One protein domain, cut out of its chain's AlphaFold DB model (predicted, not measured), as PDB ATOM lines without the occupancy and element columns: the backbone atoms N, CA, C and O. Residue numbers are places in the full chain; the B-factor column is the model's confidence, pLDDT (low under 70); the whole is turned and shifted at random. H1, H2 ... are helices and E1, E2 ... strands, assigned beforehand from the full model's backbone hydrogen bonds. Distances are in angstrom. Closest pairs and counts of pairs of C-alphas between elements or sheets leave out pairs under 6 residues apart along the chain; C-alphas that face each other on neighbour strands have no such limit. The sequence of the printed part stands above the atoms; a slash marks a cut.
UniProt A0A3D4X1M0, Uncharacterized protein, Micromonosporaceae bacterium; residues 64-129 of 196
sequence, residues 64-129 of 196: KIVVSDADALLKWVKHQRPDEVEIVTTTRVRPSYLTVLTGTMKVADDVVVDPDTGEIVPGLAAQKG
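AT A GLANCE: This is residues 64 to 129 of the 196 residues of an uncharacterized protein of Micromonosporaceae bacterium (UniProt A0A3D4X1M0). Two small antiparallel sheets, E1 with E4 and the hairpin E2 with E3, gather at one end; helices H1 and H2 reach away from them, joined by a wide loop. Residues 87 to 100 stick out. The 66 printed residues, ordered E1 H1 H2 E2 E3 E4, are mixed and compact, with radius of gyration of the C-alphas 12.2 A and spans of 37 by 23 by 19 A.

HOW THE PARTS SIT: E1, residues 64 to 67, and E4, residues 124 to 127, are antiparallel; N 66 and O 125 are 3.0 A apart, within hydrogen-bond range. In hairpin E2, residues 106 to 108, and E3, residues 111 to 113, N 111 and O 108 are within hydrogen-bond range at 3.1 A. The closest C-alphas of E3 and E4, Val 112 and Leu 124, are 6.3 A apart. H1, residues 70 to 80, and H2, residues 95 to 104, are apart; in both, every O i to N i+4 pair is within hydrogen-bond range.

IN THESE COORDINATES: E1 begins at C-alpha 64 (159.560, 129.297, 250.712). H1 measures 15.3 A, H2 15.0 A. E4 ends at C-alpha 127 (158.543, 125.711, 246.860).

THE WHOLE: The printed part has no cut. H1 to H2 is a long link. Residues 85 to 97 are among those under pLDDT 70.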
ATOM      1  N   LYS A  64     158.889 128.065 251.086       73.06
ATOM      2  CA  LYS A  64     159.560 129.297 250.712       73.06
ATOM      3  C   LYS A  64     159.072 129.694 249.340       73.06
ATOM      4  O   LYS A  64     159.040 128.884 248.419       73.06
ATOM      5  N   ILE A  65     158.741 130.964 249.207       72.75
ATOM      6  CA  ILE A  65     158.394 131.541 247.923       72.75
ATOM      7  C   ILE A  65     159.686 131.819 247.162       72.75
ATOM      8  O   ILE A  65     160.599 132.485 247.665       72.75
ATOM      9  N   VAL A  66     159.775 131.267 245.959       79.62
ATOM     10  CA  VAL A  66     160.896 131.467 245.042       79.62
ATOM     11  C   VAL A  66     160.396 132.151 243.777       79.62
ATOM     12  O   VAL A  66     159.272 131.922 243.337       79.62
ATOM     13  N   VAL A  67     161.237 133.006 243.194       84.06
ATOM     14  CA  VAL A  67     160.946 133.621 241.895       84.06
ATOM     15  C   VAL A  67     161.179 132.563 240.822       84.06
ATOM     16  O   VAL A  67     162.316 132.143 240.610       84.06
ATOM     17  N   SER A  68     160.101 132.106 240.191       83.44
ATOM     18  CA  SER A  68     160.122 131.145 239.090       83.44
ATOM     19  C   SER A  68     160.277 131.830 237.731       83.44
ATOM     20  O   SER A  68     160.961 131.292 236.865       83.44
ATOM     21  N   ASP A  69     159.706 133.026 237.563       85.00
ATOM     22  CA  ASP A  69     159.806 133.838 236.345       85.00
ATOM     23  C   ASP A  69     159.967 135.318 236.711       85.00
ATOM     24  O   ASP A  69     159.023 136.007 237.106       85.00
ATOM     25  N   ALA A  70     161.198 135.810 236.583       85.00
ATOM     26  CA  ALA A  70     161.535 137.185 236.918       85.00
ATOM     27  C   ALA A  70     160.891 138.209 235.965       85.00
ATOM     28  O   ALA A  70     160.574 139.317 236.398       85.00
ATOM     29  N   ASP A  71     160.667 137.857 234.697       82.62
ATOM     30  CA  ASP A  71     160.119 138.773 233.694       82.62
ATOM     31  C   ASP A  71     158.605 138.924 233.849       82.62
ATOM     32  O   ASP A  71     158.068 140.031 233.731       82.62
ATOM     33  N   ALA A  72     157.907 137.822 234.142       84.31
ATOM     34  CA  ALA A  72     156.489 137.854 234.485       84.31
ATOM     35  C   ALA A  72     156.251 138.656 235.771       84.31
ATOM     36  O   ALA A  72     155.380 139.532 235.789       84.31
ATOM     37  N   LEU A  73     157.076 138.423 236.798       86.56
ATOM     38  CA  LEU A  73     157.021 139.176 238.047       86.56
ATOM     39  C   LEU A  73     157.247 140.671 237.794       86.56
ATOM     40  O   LEU A  73     156.452 141.498 238.232       86.56
ATOM     41  N   LEU A  74     158.277 141.037 237.026       86.00
ATOM     42  CA  LEU A  74     158.576 142.437 236.724       86.00
ATOM     43  C   LEU A  74     157.427 143.135 235.983       86.00
ATOM     44  O   LEU A  74     157.122 144.289 236.279       86.00
ATOM     45  N   LYS A  75     156.784 142.463 235.019       87.38
ATOM     46  CA  LYS A  75     155.620 143.014 234.304       87.38
ATOM     47  C   LYS A  75     154.447 143.266 235.244       87.38
ATOM     48  O   LYS A  75     153.812 144.312 235.142       87.38
ATOM     49  N   TRP A  76     154.185 142.330 236.151       90.81
ATOM     50  CA  TRP A  76     153.118 142.465 237.134       90.81
ATOM     51  C   TRP A  76     153.400 143.601 238.126       90.81
ATOM     52  O   TRP A  76     152.549 144.472 238.299       90.81
ATOM     53  N   VAL A  77     154.619 143.680 238.679       87.56
ATOM     54  CA  VAL A  77     155.011 144.765 239.600       87.56
ATOM     55  C   VAL A  77     154.931 146.124 238.901       87.56
ATOM     56  O   VAL A  77     154.367 147.057 239.459       87.56
ATOM     57  N   LYS A  78     155.382 146.237 237.643       86.62
ATOM     58  CA  LYS A  78     155.232 147.472 236.845       86.62
ATOM     59  C   LYS A  78     153.782 147.915 236.668       86.62
ATOM     60  O   LYS A  78     153.545 149.107 236.500       86.62
ATOM     61  N   HIS A  79     152.838 146.978 236.640       86.06
ATOM     62  CA  HIS A  79     151.421 147.287 236.489       86.06
ATOM     63  C   HIS A  79     150.780 147.691 237.821       86.06
ATOM     64  O   HIS A  79     150.100 148.712 237.872       86.06
ATOM     65  N   GLN A  80     151.020 146.916 238.883       88.44
ATOM     66  CA  GLN A  80     150.351 147.102 240.174       88.44
ATOM     67  C   GLN A  80     151.019 148.144 241.078       88.44
ATOM     68  O   GLN A  80     150.340 148.868 241.803       88.44
ATOM     69  N   ARG A  81     152.352 148.217 241.057       85.25
ATOM     70  CA  ARG A  81     153.180 149.075 241.919       85.25
ATOM     71  C   ARG A  81     154.312 149.706 241.098       85.25
ATOM     72  O   ARG A  81     155.478 149.343 241.262       85.25
ATOM     73  N   PRO A  82     153.996 150.610 240.152       83.88
ATOM     74  CA  PRO A  82     155.001 151.207 239.271       83.88
ATOM     75  C   PRO A  82     156.051 152.032 240.030       83.88
ATOM     76  O   PRO A  82     157.173 152.178 239.553       83.88
ATOM     77  N   ASP A  83     155.695 152.551 241.203       80.38
ATOM     78  CA  ASP A  83     156.551 153.280 242.140       80.38
ATOM     79  C   ASP A  83     157.629 152.404 242.797       80.38
ATOM     80  O   ASP A  83     158.698 152.903 243.141       80.38
ATOM     81  N   GLU A  84     157.396 151.096 242.885       77.12
ATOM     82  CA  GLU A  84     158.368 150.112 243.380       77.12
ATOM     83  C   GLU A  84     159.343 149.642 242.278       77.12
ATOM     84  O   GLU A  84     160.235 148.827 242.528       77.12
ATOM     85  N   VAL A  85     159.200 150.139 241.038       68.75
ATOM     86  CA  VAL A  85     160.055 149.762 239.903       68.75
ATOM     87  C   VAL A  85     161.067 150.853 239.581       68.75
ATOM     88  O   VAL A  85     160.803 151.801 238.844       68.75
ATOM     89  N   GLU A  86     162.287 150.660 240.065       66.88
ATOM     90  CA  GLU A  86     163.416 151.538 239.775       66.88
ATOM     91  C   GLU A  86     164.184 151.061 238.524       66.88
ATOM     92  O   GLU A  86     164.640 149.917 238.449       66.88
ATOM     93  N   ILE A  87     164.360 151.936 237.522       65.38
ATOM     94  CA  ILE A  87     165.215 151.659 236.354       65.38
ATOM     95  C   ILE A  87     166.647 152.062 236.709       65.38
ATOM     96  O   ILE A  87     167.102 153.164 236.408       65.38
ATOM     97  N   VAL A  88     167.356 151.151 237.370       56.16
ATOM     98  CA  VAL A  88     168.774 151.329 237.688       56.16
ATOM     99  C   VAL A  88     169.602 150.733 236.557       56.16
ATOM    100  O   VAL A  88     169.628 149.518 236.349       56.16
ATOM    101  N   THR A  89     170.288 151.580 235.788       55.19
ATOM    102  CA  THR A  89     171.243 151.097 234.790       55.19
ATOM    103  C   THR A  89     172.460 150.556 235.533       55.19
ATOM    104  O   THR A  89     173.266 151.315 236.071       55.19
ATOM    105  N   THR A  90     172.572 149.226 235.522       55.38
ATOM    106  CA  THR A  90     173.441 148.350 236.333       55.38
ATOM    107  C   THR A  90     172.781 147.916 237.651       55.38
ATOM    108  O   THR A  90     172.238 148.743 238.374       55.38
ATOM    109  N   THR A  91     173.020 146.657 238.055       46.59
ATOM    110  CA  THR A  91     173.093 146.180 239.464       46.59
ATOM    111  C   THR A  91     171.938 145.303 239.998       46.59
ATOM    112  O   THR A  91     170.816 145.294 239.508       46.59
ATOM    113  N   ARG A  92     172.305 144.488 241.000       48.91
ATOM    114  CA  ARG A  92     171.610 143.371 241.672       48.91
ATOM    115  C   ARG A  92     170.733 143.833 242.848       48.91
ATOM    116  O   ARG A  92     171.073 144.793 243.533       48.91
ATOM    117  N   VAL A  93     169.682 143.067 243.156       51.53
ATOM    118  CA  VAL A  93     168.767 143.300 244.293       51.53
ATOM    119  C   VAL A  93     169.498 143.251 245.645       51.53
ATOM    120  O   VAL A  93     170.281 142.332 245.909       51.53
ATOM    121  N   ARG A  94     169.211 144.219 246.531       50.00
ATOM    122  CA  ARG A  94     169.738 144.255 247.907       50.00
ATOM    123  C   ARG A  94     169.185 143.075 248.730       50.00
ATOM    124  O   ARG A  94     167.969 142.961 248.877       50.00
ATOM    125  N   PRO A  95     170.044 142.229 249.333       62.41
ATOM    126  CA  PRO A  95     169.609 141.036 250.072       62.41
ATOM    127  C   PRO A  95     168.650 141.304 251.242       62.41
ATOM    128  O   PRO A  95     167.810 140.463 251.558       62.41
ATOM    129  N   SER A  96     168.751 142.473 251.877       61.00
ATOM    130  CA  SER A  96     167.871 142.863 252.983       61.00
ATOM    131  C   SER A  96     166.410 143.001 252.545       61.00
ATOM    132  O   SER A  96     165.524 142.546 253.258       61.00
ATOM    133  N   TYR A  97     166.156 143.540 251.351       66.50
ATOM    134  CA  TYR A  97     164.803 143.688 250.810       66.50
ATOM    135  C   TYR A  97     164.184 142.332 250.437       66.50
ATOM    136  O   TYR A  97     163.059 142.042 250.833       66.50
ATOM    137  N   LEU A  98     164.954 141.434 249.803       73.56
ATOM    138  CA  LEU A  98     164.518 140.051 249.528       73.56
ATOM    139  C   LEU A  98     164.147 139.276 250.803       73.56
ATOM    140  O   LEU A  98     163.269 138.413 250.782       73.56
ATOM    141  N   THR A  99     164.814 139.580 251.915       71.38
ATOM    142  CA  THR A  99     164.553 138.937 253.209       71.38
ATOM    143  C   THR A  99     163.237 139.422 253.820       71.38
ATOM    144  O   THR A  99     162.509 138.625 254.401       71.38
ATOM    145  N   VAL A 100     162.899 140.702 253.651       73.81
ATOM    146  CA  VAL A 100     161.624 141.266 254.121       73.81
ATOM    147  C   VAL A 100     160.466 140.789 253.242       73.81
ATOM    148  O   VAL A 100     159.468 140.314 253.773       73.81
ATOM    149  N   LEU A 101     160.639 140.808 251.915       69.88
ATOM    150  CA  LEU A 101     159.616 140.394 250.948       69.88
ATOM    151  C   LEU A 101     159.219 138.916 251.093       69.88
ATOM    152  O   LEU A 101     158.046 138.571 251.015       69.88
ATOM    153  N   THR A 102     160.184 138.028 251.347       74.88
ATOM    154  CA  THR A 102     159.881 136.605 251.601       74.88
ATOM    155  C   THR A 102     159.320 136.351 253.006       74.88
ATOM    156  O   THR A 102     158.772 135.279 253.244       74.88
ATOM    157  N   GLY A 103     159.438 137.308 253.932       72.75
ATOM    158  CA  GLY A 103     158.946 137.192 255.306       72.75
ATOM    159  C   GLY A 103     157.474 137.571 255.505       72.75
ATOM    160  O   GLY A 103     156.888 137.152 256.500       72.75
ATOM    161  N   THR A 104     156.876 138.350 254.597       68.88
ATOM    162  CA  THR A 104     155.507 138.891 254.739       68.88
ATOM    163  C   THR A 104     154.439 138.149 253.933       68.88
ATOM    164  O   THR A 104     153.252 138.299 254.213       68.88
ATOM    165  N   MET A 105     154.832 137.334 252.957       67.38
ATOM    166  CA  MET A 105     153.913 136.647 252.042       67.38
ATOM    167  C   MET A 105     153.273 135.395 252.671       67.38
ATOM    168  O   MET A 105     153.915 134.679 253.443       67.38
ATOM    169  N   LYS A 106     152.013 135.105 252.317       58.97
ATOM    170  CA  LYS A 106     151.266 133.909 252.755       58.97
ATOM    171  C   LYS A 106     151.052 132.951 251.583       58.97
ATOM    172  O   LYS A 106     150.826 133.383 250.457       58.97
ATOM    173  N   VAL A 107     151.124 131.652 251.856       54.09
ATOM    174  CA  VAL A 107     150.921 130.588 250.861       54.09
ATOM    175  C   VAL A 107     149.496 130.047 250.990       54.09
ATOM    176  O   VAL A 107     149.068 129.732 252.101       54.09
ATOM    177  N   ALA A 108     148.775 129.945 249.870       59.06
ATOM    178  CA  ALA A 108     147.480 129.271 249.768       59.06
ATOM    179  C   ALA A 108     147.437 128.433 248.475       59.06
ATOM    180  O   ALA A 108     147.639 128.969 247.390       59.06
ATOM    181  N   ASP A 109     147.201 127.122 248.595       60.00
ATOM    182  CA  ASP A 109     146.979 126.186 247.476       60.00
ATOM    183  C   ASP A 109     147.995 126.276 246.309       60.00
ATOM    184  O   ASP A 109     147.615 126.349 245.142       60.00
ATOM    185  N   ASP A 110     149.302 126.260 246.616       64.31
ATOM    186  CA  ASP A 110     150.431 126.305 245.653       64.31
ATOM    187  C   ASP A 110     150.552 127.587 244.802       64.31
ATOM    188  O   ASP A 110     151.463 127.717 243.976       64.31
ATOM    189  N   VAL A 111     149.700 128.582 245.048       66.69
ATOM    190  CA  VAL A 111     149.740 129.888 244.392       66.69
ATOM    191  C   VAL A 111     150.089 130.960 245.422       66.69
ATOM    192  O   VAL A 111     149.576 130.988 246.540       66.69
ATOM    193  N   VAL A 112     151.016 131.849 245.066       71.19
ATOM    194  CA  VAL A 112     151.406 132.950 245.951       71.19
ATOM    195  C   VAL A 112     150.418 134.090 245.768       71.19
ATOM    196  O   VAL A 112     150.291 134.637 244.671       71.19
ATOM    197  N   VAL A 113     149.721 134.423 246.849       78.31
ATOM    198  CA  VAL A 113     148.702 135.470 246.878       78.31
ATOM    199  C   VAL A 113     149.202 136.613 247.747       78.31
ATOM    200  O   VAL A 113     149.728 136.390 248.840       78.31
ATOM    201  N   ASP A 114     149.038 137.839 247.263       76.44
ATOM    202  CA  ASP A 114     149.302 139.030 248.062       76.44
ATOM    203  C   ASP A 114     148.261 139.117 249.201       76.44
ATOM    204  O   ASP A 114     147.059 139.178 248.929       76.44
ATOM    205  N   PRO A 115     148.682 139.092 250.481       72.94
ATOM    206  CA  PRO A 115     147.761 139.074 251.612       72.94
ATOM    207  C   PRO A 115     146.922 140.351 251.757       72.94
ATOM    208  O   PRO A 115     145.881 140.290 252.413       72.94
ATOM    209  N   ASP A 116     147.349 141.474 251.173       75.75
ATOM    210  CA  ASP A 116     146.647 142.755 251.290       75.75
ATOM    211  C   ASP A 116     145.596 142.946 250.187       75.75
ATOM    212  O   ASP A 116     144.562 143.577 250.412       75.75
ATOM    213  N   THR A 117     145.839 142.393 248.995       79.06
ATOM    214  CA  THR A 117     144.978 142.580 247.812       79.06
ATOM    215  C   THR A 117     144.196 141.328 247.418       79.06
ATOM    216  O   THR A 117     143.159 141.432 246.764       79.06
ATOM    217  N   GLY A 118     144.654 140.142 247.827       79.44
ATOM    218  CA  GLY A 118     144.069 138.862 247.433       79.44
ATOM    219  C   GLY A 118     144.368 138.455 245.984       79.44
ATOM    220  O   GLY A 118     143.805 137.468 245.511       79.44
ATOM    221  N   GLU A 119     145.231 139.183 245.266       82.50
ATOM    222  CA  GLU A 119     145.592 138.868 243.882       82.50
ATOM    223  C   GLU A 119     146.710 137.817 243.783       82.50
ATOM    224  O   GLU A 119     147.630 137.762 244.601       82.50
ATOM    225  N   ILE A 120     146.644 136.994 242.731       80.94
ATOM    226  CA  ILE A 120     147.674 136.006 242.390       80.94
ATOM    227  C   ILE A 120     148.893 136.722 241.803       80.94
ATOM    228  O   ILE A 120     148.766 137.438 240.807       80.94
ATOM    229  N   VAL A 121     150.079 136.469 242.363       78.56
ATOM    230  CA  VAL A 121     151.339 137.070 241.907       78.56
ATOM    231  C   VAL A 121     152.009 136.182 240.842       78.56
ATOM    232  O   VAL A 121     152.483 135.088 241.162       78.56
ATOM    233  N   PRO A 122     152.104 136.621 239.572       78.81
ATOM    234  CA  PRO A 122     152.763 135.864 238.511       78.81
ATOM    235  C   PRO A 122     154.276 135.767 238.740       78.81
ATOM    236  O   PRO A 122     154.913 136.718 239.186       78.81
ATOM    237  N   GLY A 123     154.872 134.629 238.375       73.62
ATOM    238  CA  GLY A 123     156.325 134.431 238.436       73.62
ATOM    239  C   GLY A 123     156.883 134.140 239.831       73.62
ATOM    240  O   GLY A 123     158.100 134.030 239.991       73.62
ATOM    241  N   LEU A 124     156.017 133.967 240.829       73.12
ATOM    242  CA  LEU A 124     156.354 133.361 242.110       73.12
ATOM    243  C   LEU A 124     155.802 131.937 242.152       73.12
ATOM    244  O   LEU A 124     154.671 131.684 241.746       73.12
ATOM    245  N   ALA A 125     156.605 131.005 242.652       74.25
ATOM    246  CA  ALA A 125     156.170 129.649 242.944       74.25
ATOM    247  C   ALA A 125     156.391 129.361 244.428       74.25
ATOM    248  O   ALA A 125     157.438 129.703 244.995       74.25
ATOM    249  N   ALA A 126     155.415 128.707 245.054       68.56
ATOM    250  CA  ALA A 126     155.635 128.081 246.342       68.56
ATOM    251  C   ALA A 126     156.574 126.888 246.125       68.56
ATOM    252  O   ALA A 126     156.270 125.947 245.394       68.56
ATOM    253  N   GLN A 127     157.756 126.922 246.732       72.12
ATOM    254  CA  GLN A 127     158.543 125.711 246.860       72.12
ATOM    255  C   GLN A 127     157.920 124.894 247.989       72.12
ATOM    256  O   GLN A 127     157.980 125.314 249.150       72.12
ATOM    257  N   LYS A 128     157.337 123.743 247.638       65.25
ATOM    258  CA  LYS A 128     156.726 122.814 248.593       65.25
ATOM    259  C   LYS A 128     157.687 122.557 249.757       65.25
ATOM    260  O   LYS A 128     158.821 122.107 249.564       65.25
ATOM    261  N   GLY A 129     157.244 122.914 250.959       64.12
ATOM    262  CA  GLY A 129     157.954 122.639 252.200       64.12
ATOM    263  C   GLY A 129     157.936 121.146 252.521       64.12
ATOM    264  O   GLY A 129     157.356 120.336 251.800       64.12
TER     265      GLY A 129